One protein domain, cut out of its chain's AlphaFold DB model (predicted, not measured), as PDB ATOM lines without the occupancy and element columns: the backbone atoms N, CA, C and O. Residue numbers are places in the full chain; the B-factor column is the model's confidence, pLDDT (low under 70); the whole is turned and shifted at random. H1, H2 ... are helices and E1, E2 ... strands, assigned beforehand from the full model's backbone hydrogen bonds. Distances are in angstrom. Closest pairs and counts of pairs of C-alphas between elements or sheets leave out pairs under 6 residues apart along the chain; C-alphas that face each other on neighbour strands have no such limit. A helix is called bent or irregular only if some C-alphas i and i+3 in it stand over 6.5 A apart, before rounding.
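Overview. This is residues 7 to 67 and 76 to 110 of the 113 residues of an uncharacterized protein of Sulfitobacter sp (UniProt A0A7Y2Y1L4). Helix H5 bridges two ends of a loose model: at one end H1 and H4 run side by side, at the other H3 packs beside a tiny antiparallel sheet of E1 and E2. H4 turns a corner into H5, whose residues 93 to 97 pack on the short H2 and whose far end reaches the sheet. The printed part has 96 residues, with five named helices and two named strands in the order H1 H2 E1 H3 H4 H5 E2, mostly helix by class. The whole is loose, with a radius of gyration of the C-alphas of 16.2 A and spans of 47 by 36 by 26 A.

Arrangement. H1, residues 7 to 13, touches H4, residues 81 to 90, at a shallow tilt of 11 degrees, the same way; the closest C-alphas, of Leu 11 and Thr 83, are 6.8 A apart. H2, residues 27 to 31, touches residues 93 to 97 of H5, residues 92 to 103, with the C-alphas of Phe 28 and Asp 94 closest at 5.0 A. E1, residues 42 to 44, is antiparallel to E2, residues 107 to 109, with N 43 and O 108 within hydrogen-bond range at 2.9 A. The closest C-alphas of E2 and H3, residues 46 to 59, are those of His 107 and Ala 51, 6.1 A apart; those of E2 and H5 are Leu 108 and Ile 101, 5.2 A apart. H4 and H5 are close but not clearly touching and about perpendicular at 84 degrees, with the C-alphas of Arg 88 and Phe 95 closest at 6.8 A. H1 and H3 are apart. Every O i to N i+4 pair is within hydrogen-bond range in H1, H2, H4 and H5, and 7 of 10 in H3.

Along the chain. H1 begins at C-alpha 7 (49.945, -18.609, -43.331). H3 is 19.1 A long and irregular, with C-alphas 47 and 50 8.8 A apart. H4 measures 14.3 A and H5 16.1 A. E2 ends at C-alpha 109 (16.477, -18.375, -47.202).

Size, cuts and confidence. The two C-alphas farthest apart, of Asp 17 and Gln 61, are 47.9 A apart. Residues 68 to 75 are not printed, and C-alphas 67 and 76 are 23.4 A apart across the cut. H1 to H2 is a long link of 13 residues. No printed residue has a pLDDT under 70.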
ATOM      1  N   ASP A   7      49.955 -17.334 -44.051       97.62
ATOM      2  CA  ASP A   7      49.945 -18.609 -43.331       97.62
ATOM      3  C   ASP A   7      50.086 -18.429 -41.809       97.62
ATOM      4  O   ASP A   7      49.270 -18.943 -41.046       97.62
ATOM      5  N   GLN A   8      51.051 -17.609 -41.366       97.50
ATOM      6  CA  GLN A   8      51.222 -17.289 -39.948       97.50
ATOM      7  C   GLN A   8      49.993 -16.576 -39.382       97.50
ATOM      8  O   GLN A   8      49.536 -16.911 -38.294       97.50
ATOM      9  N   PHE A   9      49.436 -15.616 -40.119       97.31
ATOM     10  CA  PHE A   9      48.230 -14.920 -39.686       97.31
ATOM     11  C   PHE A   9      47.040 -15.876 -39.516       97.31
ATOM     12  O   PHE A   9      46.312 -15.768 -38.537       97.31
ATOM     13  N   VAL A  10      46.856 -16.843 -40.420       97.69
ATOM     14  CA  VAL A  10      45.785 -17.845 -40.297       97.69
ATOM     15  C   VAL A  10      45.989 -18.735 -39.071       97.69
ATOM     16  O   VAL A  10      45.018 -18.997 -38.369       97.69
ATOM     17  N   LEU A  11      47.225 -19.156 -38.781       98.12
ATOM     18  CA  LEU A  11      47.542 -19.900 -37.554       98.12
ATOM     19  C   LEU A  11      47.214 -19.087 -36.293       98.12
ATOM     20  O   LEU A  11      46.647 -19.632 -35.353       98.12
ATOM     21  N   GLU A  12      47.517 -17.788 -36.289       97.94
ATOM     22  CA  GLU A  12      47.155 -16.887 -35.187       97.94
ATOM     23  C   GLU A  12      45.633 -16.757 -35.034       97.94
ATOM     24  O   GLU A  12      45.135 -16.780 -33.917       97.94
ATOM     25  N   VAL A  13      44.886 -16.683 -36.141       97.75
ATOM     26  CA  VAL A  13      43.411 -16.570 -36.169       97.75
ATOM     27  C   VAL A  13      42.689 -17.815 -35.630       97.75
ATOM     28  O   VAL A  13      41.516 -17.731 -35.246       97.75
ATOM     29  N   ILE A  14      43.349 -18.974 -35.634       97.69
ATOM     30  CA  ILE A  14      42.811 -20.241 -35.106       97.69
ATOM     31  C   ILE A  14      43.490 -20.690 -33.804       97.69
ATOM     32  O   ILE A  14      43.260 -21.815 -33.371       97.69
ATOM     33  N   SER A  15      44.324 -19.835 -33.206       97.50
ATOM     34  CA  SER A  15      44.933 -20.052 -31.888       97.50
ATOM     35  C   SER A  15      43.885 -19.971 -30.772       97.50
ATOM     36  O   SER A  15      42.924 -19.211 -30.891       97.50
ATOM     37  N   ASP A  16      44.113 -20.687 -29.667       96.19
ATOM     38  CA  ASP A  16      43.301 -20.584 -28.443       96.19
ATOM     39  C   ASP A  16      43.440 -19.205 -27.768       96.19
ATOM     40  O   ASP A  16      42.490 -18.703 -27.173       96.19
ATOM     41  N   ASP A  17      44.616 -18.581 -27.898       96.88
ATOM     42  CA  ASP A  17      44.917 -17.227 -27.420       96.88
ATOM     43  C   ASP A  17      45.434 -16.378 -28.598       96.88
ATOM     44  O   ASP A  17      46.645 -16.303 -28.845       96.88
ATOM     45  N   PRO A  18      44.533 -15.843 -29.445       97.44
ATOM     46  CA  PRO A  18      44.928 -15.051 -30.598       97.44
ATOM     47  C   PRO A  18      45.407 -13.654 -30.157       97.44
ATOM     48  O   PRO A  18      44.731 -12.982 -29.370       97.44
ATOM     49  N   PRO A  19      46.524 -13.139 -30.712       97.25
ATOM     50  CA  PRO A  19      46.938 -11.758 -30.471       97.25
ATOM     51  C   PRO A  19      45.868 -10.778 -30.973       97.25
ATOM     52  O   PRO A  19      45.130 -11.110 -31.896       97.25
ATOM     53  N   GLU A  20      45.834  -9.541 -30.460       96.19
ATOM     54  CA  GLU A  20      44.805  -8.528 -30.801       96.19
ATOM     55  C   GLU A  20      44.519  -8.412 -32.311       96.19
ATOM     56  O   GLU A  20      43.372  -8.368 -32.745       96.19
ATOM     57  N   ARG A  21      45.567  -8.450 -33.144       94.38
ATOM     58  CA  ARG A  21      45.463  -8.389 -34.616       94.38
ATOM     59  C   ARG A  21      44.693  -9.550 -35.262       94.38
ATOM     60  O   ARG A  21      44.289  -9.426 -36.414       94.38
ATOM     61  N   ALA A  22      44.576 -10.681 -34.572       96.69
ATOM     62  CA  ALA A  22      44.040 -11.949 -35.059       96.69
ATOM     63  C   ALA A  22      42.786 -12.399 -34.289       96.69
ATOM     64  O   ALA A  22      42.311 -13.514 -34.501       96.69
ATOM     65  N   GLN A  23      42.210 -11.534 -33.448       96.50
ATOM     66  CA  GLN A  23      40.930 -11.749 -32.760       96.50
ATOM     67  C   GLN A  23      39.742 -11.626 -33.732       96.50
ATOM     68  O   GLN A  23      38.848 -10.796 -33.586       96.50
ATOM     69  N   ILE A  24      39.754 -12.449 -34.782       95.31
ATOM     70  CA  ILE A  24      38.722 -12.483 -35.813       95.31
ATOM     71  C   ILE A  24      37.611 -13.425 -35.364       95.31
ATOM     72  O   ILE A  24      37.832 -14.631 -35.215       95.31
ATOM     73  N   GLY A  25      36.409 -12.870 -35.210       94.12
ATOM     74  CA  GLY A  25      35.210 -13.613 -34.834       94.12
ATOM     75  C   GLY A  25      34.837 -14.752 -35.794       94.12
ATOM     76  O   GLY A  25      35.470 -14.999 -36.830       94.12
ATOM     77  N   ARG A  26      33.777 -15.469 -35.420       93.94
ATOM     78  CA  ARG A  26      33.167 -16.547 -36.207       93.94
ATOM     79  C   ARG A  26      31.932 -16.007 -36.913       93.94
ATOM     80  O   ARG A  26      31.080 -15.415 -36.257       93.94
ATOM     81  N   GLN A  27      31.827 -16.228 -38.221       94.12
ATOM     82  CA  GLN A  27      30.622 -15.862 -38.970       94.12
ATOM     83  C   GLN A  27      29.452 -16.734 -38.522       94.12
ATOM     84  O   GLN A  27      28.355 -16.227 -38.329       94.12
ATOM     85  N   PHE A  28      29.716 -18.019 -38.266       96.50
ATOM     86  CA  PHE A  28      28.724 -18.954 -37.750       96.50
ATOM     87  C   PHE A  28      28.046 -18.422 -36.478       96.50
ATOM     88  O   PHE A  28      26.824 -18.343 -36.427       96.50
ATOM     89  N   ASN A  29      28.818 -17.940 -35.498       95.25
ATOM     90  CA  ASN A  29      28.261 -17.399 -34.249       95.25
ATOM     91  C   ASN A  29      27.476 -16.093 -34.452       95.25
ATOM     92  O   ASN A  29      26.646 -15.752 -33.622       95.25
ATOM     93  N   PHE A  30      27.771 -15.331 -35.507       95.12
ATOM     94  CA  PHE A  30      27.026 -14.111 -35.830       95.12
ATOM     95  C   PHE A  30      25.690 -14.424 -36.516       95.12
ATOM     96  O   PHE A  30      24.737 -13.663 -36.390       95.12
ATOM     97  N   LEU A  31      25.633 -15.536 -37.251       95.81
ATOM     98  CA  LEU A  31      24.480 -15.946 -38.048       95.81
ATOM     99  C   LEU A  31      23.565 -16.939 -37.327       95.81
ATOM    100  O   LEU A  31      22.486 -17.220 -37.843       95.81
ATOM    101  N   THR A  32      23.977 -17.478 -36.178       95.56
ATOM    102  CA  THR A  32      23.238 -18.518 -35.456       95.56
ATOM    103  C   THR A  32      22.980 -18.166 -33.993       95.56
ATOM    104  O   THR A  32      23.658 -17.319 -33.413       95.56
ATOM    105  N   ASP A  33      21.982 -18.816 -33.395       94.00
ATOM    106  CA  ASP A  33      21.769 -18.794 -31.948       94.00
ATOM    107  C   ASP A  33      22.761 -19.709 -31.196       94.00
ATOM    108  O   ASP A  33      23.630 -20.361 -31.776       94.00
ATOM    109  N   GLY A  34      22.623 -19.787 -29.867       90.00
ATOM    110  CA  GLY A  34      23.457 -20.655 -29.024       90.00
ATOM    111  C   GLY A  34      23.257 -22.160 -29.257       90.00
ATOM    112  O   GLY A  34      23.955 -22.965 -28.640       90.00
ATOM    113  N   GLN A  35      22.311 -22.544 -30.113       92.62
ATOM    114  CA  GLN A  35      21.949 -23.909 -30.477       92.62
ATOM    115  C   GLN A  35      22.301 -24.223 -31.943       92.62
ATOM    116  O   GLN A  35      22.090 -25.352 -32.388       92.62
ATOM    117  N   GLY A  36      22.873 -23.264 -32.681       91.94
ATOM    118  CA  GLY A  36      23.272 -23.420 -34.078       91.94
ATOM    119  C   GLY A  36      22.140 -23.226 -35.088       91.94
ATOM    120  O   GLY A  36      22.343 -23.504 -36.269       91.94
ATOM    121  N   ARG A  37      20.958 -22.748 -34.672       93.56
ATOM    122  CA  ARG A  37      19.886 -22.374 -35.604       93.56
ATOM    123  C   ARG A  37      20.271 -21.077 -36.300       93.56
ATOM    124  O   ARG A  37      20.609 -20.112 -35.626       93.56
ATOM    125  N   VAL A  38      20.184 -21.036 -37.629       95.31
ATOM    126  CA  VAL A  38      20.378 -19.804 -38.411       95.31
ATOM    127  C   VAL A  38      19.280 -18.790 -38.083       95.31
ATOM    128  O   VAL A  38      18.100 -19.137 -38.060       95.31
ATOM    129  N   MET A  39      19.683 -17.545 -37.816       95.06
ATOM    130  CA  MET A  39      18.806 -16.470 -37.336       95.06
ATOM    131  C   MET A  39      18.637 -15.304 -38.311       95.06
ATOM    132  O   MET A  39      17.905 -14.368 -38.009       95.06
ATOM    133  N   ALA A  40      19.304 -15.333 -39.463       94.25
ATOM    134  CA  ALA A  40      19.079 -14.360 -40.526       94.25
ATOM    135  C   ALA A  40      18.052 -14.906 -41.526       94.25
ATOM    136  O   ALA A  40      18.159 -16.063 -41.910       94.25
ATOM    137  N   ASP A  41      17.111 -14.082 -41.997       95.56
ATOM    138  CA  ASP A  41      16.119 -14.520 -42.993       95.56
ATOM    139  C   ASP A  41      16.769 -14.858 -44.341       95.56
ATOM    140  O   ASP A  41      16.483 -15.887 -44.944       95.56
ATOM    141  N   HIS A  42      17.685 -14.009 -44.812       96.50
ATOM    142  CA  HIS A  42      18.389 -14.200 -46.078       96.50
ATOM    143  C   HIS A  42      19.899 -14.101 -45.881       96.50
ATOM    144  O   HIS A  42      20.407 -13.092 -45.387       96.50
ATOM    145  N   ILE A  43      20.624 -15.123 -46.333       97.44
ATOM    146  CA  ILE A  43      22.087 -15.146 -46.345       97.44
ATOM    147  C   ILE A  43      22.568 -15.347 -47.777       97.44
ATOM    148  O   ILE A  43      22.140 -16.274 -48.462       97.44
ATOM    149  N   PHE A  44      23.496 -14.495 -48.212       97.69
ATOM    150  CA  PHE A  44      24.086 -14.556 -49.545       97.69
ATOM    151  C   PHE A  44      25.583 -14.855 -49.470       97.69
ATOM    152  O   PHE A  44      26.320 -14.197 -48.731       97.69
ATOM    153  N   ALA A  45      26.060 -15.817 -50.259       97.31
ATOM    154  CA  ALA A  45      27.486 -16.108 -50.348       97.31
ATOM    155  C   ALA A  45      28.204 -14.993 -51.116       97.31
ATOM    156  O   ALA A  45      27.860 -14.679 -52.256       97.31
ATOM    157  N   TYR A  46      29.267 -14.435 -50.531       93.44
ATOM    158  CA  TYR A  46      29.987 -13.321 -51.152       93.44
ATOM    159  C   TYR A  46      30.537 -13.665 -52.545       93.44
ATOM    160  O   TYR A  46      30.525 -12.811 -53.428       93.44
ATOM    161  N   SER A  47      30.966 -14.911 -52.782       93.62
ATOM    162  CA  SER A  47      31.452 -15.340 -54.102       93.62
ATOM    163  C   SER A  47      30.349 -15.506 -55.160       93.62
ATOM    164  O   SER A  47      30.673 -15.721 -56.321       93.62
ATOM    165  N   HIS A  48      29.072 -15.389 -54.779       95.06
ATOM    166  CA  HIS A  48      27.888 -15.564 -55.627       95.06
ATOM    167  C   HIS A  48      27.032 -14.285 -55.638       95.06
ATOM    168  O   HIS A  48      25.830 -14.306 -55.389       95.06
ATOM    169  N   GLN A  49      27.655 -13.139 -55.942       94.00
ATOM    170  CA  GLN A  49      26.995 -11.819 -55.919       94.00
ATOM    171  C   GLN A  49      25.724 -11.730 -56.780       94.00
ATOM    172  O   GLN A  49      24.847 -10.922 -56.484       94.00
ATOM    173  N   ALA A  50      25.603 -12.549 -57.830       94.81
ATOM    174  CA  ALA A  50      24.441 -12.542 -58.715       94.81
ATOM    175  C   ALA A  50      23.124 -12.807 -57.966       94.81
ATOM    176  O   ALA A  50      22.141 -12.114 -58.220       94.81
ATOM    177  N   ALA A  51      23.119 -13.741 -57.006       96.00
ATOM    178  CA  ALA A  51      21.922 -14.072 -56.237       96.00
ATOM    179  C   ALA A  51      21.447 -12.882 -55.384       96.00
ATOM    180  O   ALA A  51      20.264 -12.549 -55.375       96.00
ATOM    181  N   PHE A  52      22.386 -12.175 -54.749       96.94
ATOM    182  CA  PHE A  52      22.096 -10.955 -53.994       96.94
ATOM    183  C   PHE A  52      21.548  -9.828 -54.885       96.94
ATOM    184  O   PHE A  52      20.547  -9.199 -54.546       96.94
ATOM    185  N   LEU A  53      22.180  -9.576 -56.038       96.50
ATOM    186  CA  LEU A  53      21.746  -8.520 -56.962       96.50
ATOM    187  C   LEU A  53      20.357  -8.801 -57.546       96.50
ATOM    188  O   LEU A  53      19.550  -7.878 -57.667       96.50
ATOM    189  N   MET A  54      20.065 -10.063 -57.874       96.25
ATOM    190  CA  MET A  54      18.749 -10.497 -58.339       96.25
ATOM    191  C   MET A  54      17.692 -10.272 -57.258       96.25
ATOM    192  O   MET A  54      16.723  -9.554 -57.506       96.25
ATOM    193  N   PHE A  55      17.934 -10.776 -56.041       96.81
ATOM    194  CA  PHE A  55      17.048 -10.572 -54.896       96.81
ATOM    195  C   PHE A  55      16.744  -9.085 -54.677       96.81
ATOM    196  O   PHE A  55      15.583  -8.698 -54.533       96.81
ATOM    197  N   MET A  56      17.772  -8.232 -54.703       97.81
ATOM    198  CA  MET A  56      17.581  -6.799 -54.495       97.81
ATOM    199  C   MET A  56      16.838  -6.118 -55.635       97.81
ATOM    200  O   MET A  56      15.997  -5.258 -55.375       97.81
ATOM    201  N   SER A  57      17.103  -6.518 -56.876       97.88
ATOM    202  CA  SER A  57      16.428  -5.945 -58.039       97.88
ATOM    203  C   SER A  57      14.934  -6.259 -58.049       97.88
ATOM    204  O   SER A  57      14.118  -5.394 -58.371       97.88
ATOM    205  N   GLU A  58      14.566  -7.479 -57.653       97.06
ATOM    206  CA  GLU A  58      13.173  -7.903 -57.520       97.06
ATOM    207  C   GLU A  58      12.460  -7.142 -56.397       97.06
ATOM    208  O   GLU A  58      11.386  -6.581 -56.620       97.06
ATOM    209  N   HIS A  59      13.081  -7.047 -55.216       96.12
ATOM    210  CA  HIS A  59      12.483  -6.377 -54.055       96.12
ATOM    211  C   HIS A  59      12.337  -4.865 -54.241       96.12
ATOM    212  O   HIS A  59      11.378  -4.273 -53.749       96.12
ATOM    213  N   LEU A  60      13.268  -4.231 -54.955       97.44
ATOM    214  CA  LEU A  60      13.205  -2.801 -55.263       97.44
ATOM    215  C   LEU A  60      12.425  -2.500 -56.549       97.44
ATOM    216  O   LEU A  60      12.235  -1.330 -56.874       97.44
ATOM    217  N   GLN A  61      11.985  -3.532 -57.281       97.50
ATOM    218  CA  GLN A  61      11.335  -3.415 -58.592       97.50
ATOM    219  C   GLN A  61      12.145  -2.560 -59.586       97.50
ATOM    220  O   GLN A  61      11.593  -1.848 -60.428       97.50
ATOM    221  N   HIS A  62      13.471  -2.613 -59.473       96.81
ATOM    222  CA  HIS A  62      14.407  -1.826 -60.264       96.81
ATOM    223  C   HIS A  62      15.750  -2.557 -60.372       96.81
ATOM    224  O   HIS A  62      16.222  -3.059 -59.355       96.81
ATOM    225  N   PRO A  63      16.408  -2.594 -61.546       96.44
ATOM    226  CA  PRO A  63      17.727  -3.208 -61.676       96.44
ATOM    227  C   PRO A  63      18.758  -2.590 -60.721       96.44
ATOM    228  O   PRO A  63      18.958  -1.376 -60.709       96.44
ATOM    229  N   VAL A  64      19.437  -3.428 -59.938       96.19
ATOM    230  CA  VAL A  64      20.534  -3.021 -59.054       96.19
ATOM    231  C   VAL A  64      21.865  -3.430 -59.672       96.19
ATOM    232  O   VAL A  64      22.145  -4.612 -59.860       96.19
ATOM    233  N   GLU A  65      22.723  -2.444 -59.922       93.12
ATOM    234  CA  GLU A  65      24.092  -2.649 -60.392       93.12
ATOM    235  C   GLU A  65      25.086  -2.056 -59.385       93.12
ATOM    236  O   GLU A  65      24.956  -0.907 -58.960       93.12
ATOM    237  N   ILE A  66      26.107  -2.832 -59.007       89.12
ATOM    238  CA  ILE A  66      27.156  -2.386 -58.082       89.12
ATOM    239  C   ILE A  66      28.484  -2.336 -58.828       89.12
ATOM    240  O   ILE A  66      29.095  -3.359 -59.133       89.12
ATOM    241  N   ALA A  67      28.958  -1.120 -59.100       90.00
ATOM    242  CA  ALA A  67      30.291  -0.920 -59.648       90.00
ATOM    243  C   ALA A  67      31.364  -1.187 -58.573       90.00
ATOM    244  O   ALA A  67      31.207  -0.742 -57.429       90.00
ATOM    245  N   ASP A  76      49.114 -11.670 -53.245       89.00
ATOM    246  CA  ASP A  76      49.133 -13.123 -53.136       89.00
ATOM    247  C   ASP A  76      49.170 -13.530 -51.660       89.00
ATOM    248  O   ASP A  76      49.988 -13.055 -50.870       89.00
ATOM    249  N   ALA A  77      48.248 -14.413 -51.293       91.06
ATOM    250  CA  ALA A  77      48.041 -14.891 -49.935       91.06
ATOM    251  C   ALA A  77      48.213 -16.418 -49.903       91.06
ATOM    252  O   ALA A  77      47.235 -17.145 -49.723       91.06
ATOM    253  N   PRO A  78      49.434 -16.935 -50.154       95.44
ATOM    254  CA  PRO A  78      49.669 -18.370 -50.145       95.44
ATOM    255  C   PRO A  78      49.371 -18.939 -48.755       95.44
ATOM    256  O   PRO A  78      49.749 -18.357 -47.735       95.44
ATOM    257  N   LEU A  79      48.702 -20.088 -48.738       97.25
ATOM    258  CA  LEU A  79      48.321 -20.807 -47.531       97.25
ATOM    259  C   LEU A  79      48.786 -22.255 -47.659       97.25
ATOM    260  O   LEU A  79      48.478 -22.914 -48.654       97.25
ATOM    261  N   HIS A  80      49.534 -22.759 -46.679       98.25
ATOM    262  CA  HIS A  80      49.977 -24.146 -46.721       98.25
ATOM    263  C   HIS A  80      48.796 -25.102 -46.537       98.25
ATOM    264  O   HIS A  80      47.885 -24.850 -45.749       98.25
ATOM    265  N   ALA A  81      48.853 -26.252 -47.212       98.38
ATOM    266  CA  ALA A  81      47.806 -27.270 -47.129       98.38
ATOM    267  C   ALA A  81      47.549 -27.736 -45.683       98.38
ATOM    268  O   ALA A  81      46.400 -27.918 -45.292       98.38
ATOM    269  N   ALA A  82      48.603 -27.860 -44.869       98.31
ATOM    270  CA  ALA A  82      48.480 -28.215 -43.456       98.31
ATOM    271  C   ALA A  82      47.735 -27.141 -42.642       98.31
ATOM    272  O   ALA A  82      46.900 -27.470 -41.801       98.31
ATOM    273  N   THR A  83      48.002 -25.862 -42.909       98.56
ATOM    274  CA  THR A  83      47.313 -24.740 -42.259       98.56
ATOM    275  C   THR A  83      45.855 -24.662 -42.698       98.56
ATOM    276  O   THR A  83      44.976 -24.488 -41.861       98.56
ATOM    277  N   LEU A  84      45.570 -24.866 -43.990       98.38
ATOM    278  CA  LEU A  84      44.201 -24.935 -44.503       98.38
ATOM    279  C   LEU A  84      43.411 -26.097 -43.883       98.38
ATOM    280  O   LEU A  84      42.249 -25.916 -43.530       98.38
ATOM    281  N   ALA A  85      44.030 -27.270 -43.725       98.50
ATOM    282  CA  ALA A  85      43.396 -28.417 -43.079       98.50
ATOM    283  C   ALA A  85      43.006 -28.094 -41.627       98.50
ATOM    284  O   ALA A  85      41.848 -28.269 -41.256       98.50
ATOM    285  N   LYS A  86      43.932 -27.518 -40.846       98.44
ATOM    286  CA  LYS A  86      43.655 -27.056 -39.475       98.44
ATOM    287  C   LYS A  86      42.568 -25.984 -39.430       98.44
ATOM    288  O   LYS A  86      41.682 -26.041 -38.586       98.44
ATOM    289  N   LEU A  87      42.606 -25.020 -40.352       98.25
ATOM    290  CA  LEU A  87      41.585 -23.979 -40.458       98.25
ATOM    291  C   LEU A  87      40.198 -24.588 -40.708       98.25
ATOM    292  O   LEU A  87      39.238 -24.171 -40.066       98.25
ATOM    293  N   ARG A  88      40.088 -25.573 -41.609       98.06
ATOM    294  CA  ARG A  88      38.828 -26.277 -41.899       98.06
ATOM    295  C   ARG A  88      38.325 -27.109 -40.727       98.06
ATOM    296  O   ARG A  88      37.119 -27.178 -40.530       98.06
ATOM    297  N   GLU A  89      39.219 -27.703 -39.949       98.19
ATOM    298  CA  GLU A  89      38.862 -28.435 -38.733       98.19
ATOM    299  C   GLU A  89      38.338 -27.481 -37.646       98.19
ATOM    300  O   GLU A  89      37.201 -27.610 -37.196       98.19
ATOM    301  N   VAL A  90      39.125 -26.459 -37.288       98.06
ATOM    302  CA  VAL A  90      38.789 -25.496 -36.224       98.06
ATOM    303  C   VAL A  90      37.584 -24.627 -36.598       98.06
ATOM    304  O   VAL A  90      36.807 -24.220 -35.728       98.06
ATOM    305  N   ARG A  91      37.405 -24.319 -37.888       97.44
ATOM    306  CA  ARG A  91      36.286 -23.525 -38.422       97.44
ATOM    307  C   ARG A  91      35.257 -24.325 -39.210       97.44
ATOM    308  O   ARG A  91      34.575 -23.762 -40.059       97.44
ATOM    309  N   SER A  92      35.101 -25.607 -38.890       97.94
ATOM    310  CA  SER A  92      34.191 -26.519 -39.594       97.94
ATOM    311  C   SER A  92      32.769 -25.974 -39.738       97.94
ATOM    312  O   SER A  92      32.251 -25.966 -40.848       97.94
ATOM    313  N   ALA A  93      32.176 -25.433 -38.671       96.94
ATOM    314  CA  ALA A  93      30.824 -24.870 -38.706       96.94
ATOM    315  C   ALA A  93      30.687 -23.676 -39.673       96.94
ATOM    316  O   ALA A  93      29.716 -23.599 -40.421       96.94
ATOM    317  N   ASP A  94      31.685 -22.779 -39.718       97.44
ATOM    318  CA  ASP A  94      31.712 -21.669 -40.681       97.44
ATOM    319  C   ASP A  94      31.763 -22.196 -42.128       97.44
ATOM    320  O   ASP A  94      31.044 -21.699 -42.992       97.44
ATOM    321  N   PHE A  95      32.598 -23.210 -42.394       97.81
ATOM    322  CA  PHE A  95      32.703 -23.817 -43.725       97.81
ATOM    323  C   PHE A  95      31.436 -24.571 -44.122       97.81
ATOM    324  O   PHE A  95      30.988 -24.412 -45.248       97.81
ATOM    325  N   MET A  96      30.843 -25.352 -43.216       97.38
ATOM    326  CA  MET A  96      29.624 -26.111 -43.498       97.38
ATOM    327  C   MET A  96      28.463 -25.189 -43.869       97.38
ATOM    328  O   MET A  96      27.811 -25.429 -44.880       97.38
ATOM    329  N   LEU A  97      28.253 -24.111 -43.105       97.12
ATOM    330  CA  LEU A  97      27.223 -23.123 -43.425       97.12
ATOM    331  C   LEU A  97      27.505 -22.444 -44.773       97.12
ATOM    332  O   LEU A  97      26.600 -22.276 -45.583       97.12
ATOM    333  N   TYR A  98      28.761 -22.079 -45.047       97.94
ATOM    334  CA  TYR A  98      29.124 -21.484 -46.334       97.94
ATOM    335  C   TYR A  98      28.887 -22.438 -47.512       97.94
ATOM    336  O   TYR A  98      28.315 -22.031 -48.523       97.94
ATOM    337  N   ASP A  99      29.302 -23.698 -47.379       97.81
ATOM    338  CA  ASP A  99      29.143 -24.728 -48.405       97.81
ATOM    339  C   ASP A  99      27.651 -25.015 -48.669       97.81
ATOM    340  O   ASP A  99      27.262 -25.184 -49.823       97.81
ATOM    341  N   GLU A 100      26.797 -24.982 -47.638       96.94
ATOM    342  CA  GLU A 100      25.337 -25.073 -47.780       96.94
ATOM    343  C   GLU A 100      24.756 -23.904 -48.589       96.94
ATOM    344  O   GLU A 100      23.977 -24.127 -49.516       96.94
ATOM    345  N   ILE A 101      25.158 -22.665 -48.284       97.75
ATOM    346  CA  ILE A 101      24.696 -21.477 -49.020       97.75
ATOM    347  C   ILE A 101      25.138 -21.560 -50.486       97.75
ATOM    348  O   ILE A 101      24.358 -21.274 -51.390       97.75
ATOM    349  N   VAL A 102      26.386 -21.970 -50.741       98.00
ATOM    350  CA  VAL A 102      26.913 -22.147 -52.103       98.00
ATOM    351  C   VAL A 102      26.165 -23.243 -52.861       98.00
ATOM    352  O   VAL A 102      25.859 -23.051 -54.034       98.00
ATOM    353  N   ALA A 103      25.828 -24.357 -52.209       97.56
ATOM    354  CA  ALA A 103      25.035 -25.427 -52.815       97.56
ATOM    355  C   ALA A 103      23.607 -24.984 -53.189       97.56
ATOM    356  O   ALA A 103      22.978 -25.610 -54.038       97.56
ATOM    357  N   GLN A 104      23.113 -23.898 -52.589       96.94
ATOM    358  CA  GLN A 104      21.837 -23.251 -52.909       96.94
ATOM    359  C   GLN A 104      22.034 -22.031 -53.823       96.94
ATOM    360  O   GLN A 104      21.389 -20.998 -53.659       96.94
ATOM    361  N   GLU A 105      22.974 -22.126 -54.769       96.81
ATOM    362  CA  GLU A 105      23.294 -21.068 -55.742       96.81
ATOM    363  C   GLU A 105      23.669 -19.723 -55.090       96.81
ATOM    364  O   GLU A 105      23.531 -18.646 -55.674       96.81
ATOM    365  N   GLY A 106      24.180 -19.774 -53.859       97.44
ATOM    366  CA  GLY A 106      24.633 -18.607 -53.124       97.44
ATOM    367  C   GLY A 106      23.549 -17.850 -52.364       97.44
ATOM    368  O   GLY A 106      23.854 -16.754 -51.896       97.44
ATOM    369  N   HIS A 107      22.336 -18.390 -52.212       97.94
ATOM    370  CA  HIS A 107      21.261 -17.783 -51.419       97.94
ATOM    371  C   HIS A 107      20.570 -18.815 -50.528       97.94
ATOM    372  O   HIS A 107      19.831 -19.671 -51.001       97.94
ATOM    373  N   LEU A 108      20.778 -18.691 -49.219       97.38
ATOM    374  CA  LEU A 108      20.030 -19.430 -48.208       97.38
ATOM    375  C   LEU A 108      18.898 -18.540 -47.683       97.38
ATOM    376  O   LEU A 108      19.148 -17.424 -47.221       97.38
ATOM    377  N   HIS A 109      17.662 -19.032 -47.753       96.06
ATOM    378  CA  HIS A 109      16.477 -18.375 -47.202       96.06
ATOM    379  C   HIS A 109      15.914 -19.215 -46.053       96.06
ATOM    380  O   HIS A 109      15.421 -20.322 -46.266       96.06
ATOM    381  N   THR A 110      15.988 -18.679 -44.840       93.31
ATOM    382  CA  THR A 110      15.533 -19.307 -43.595       93.31
ATOM    383  C   THR A 110      14.517 -18.391 -42.920       93.31
ATOM    384  O   THR A 110      14.897 -17.650 -42.015       93.31
TER     385      THR A 110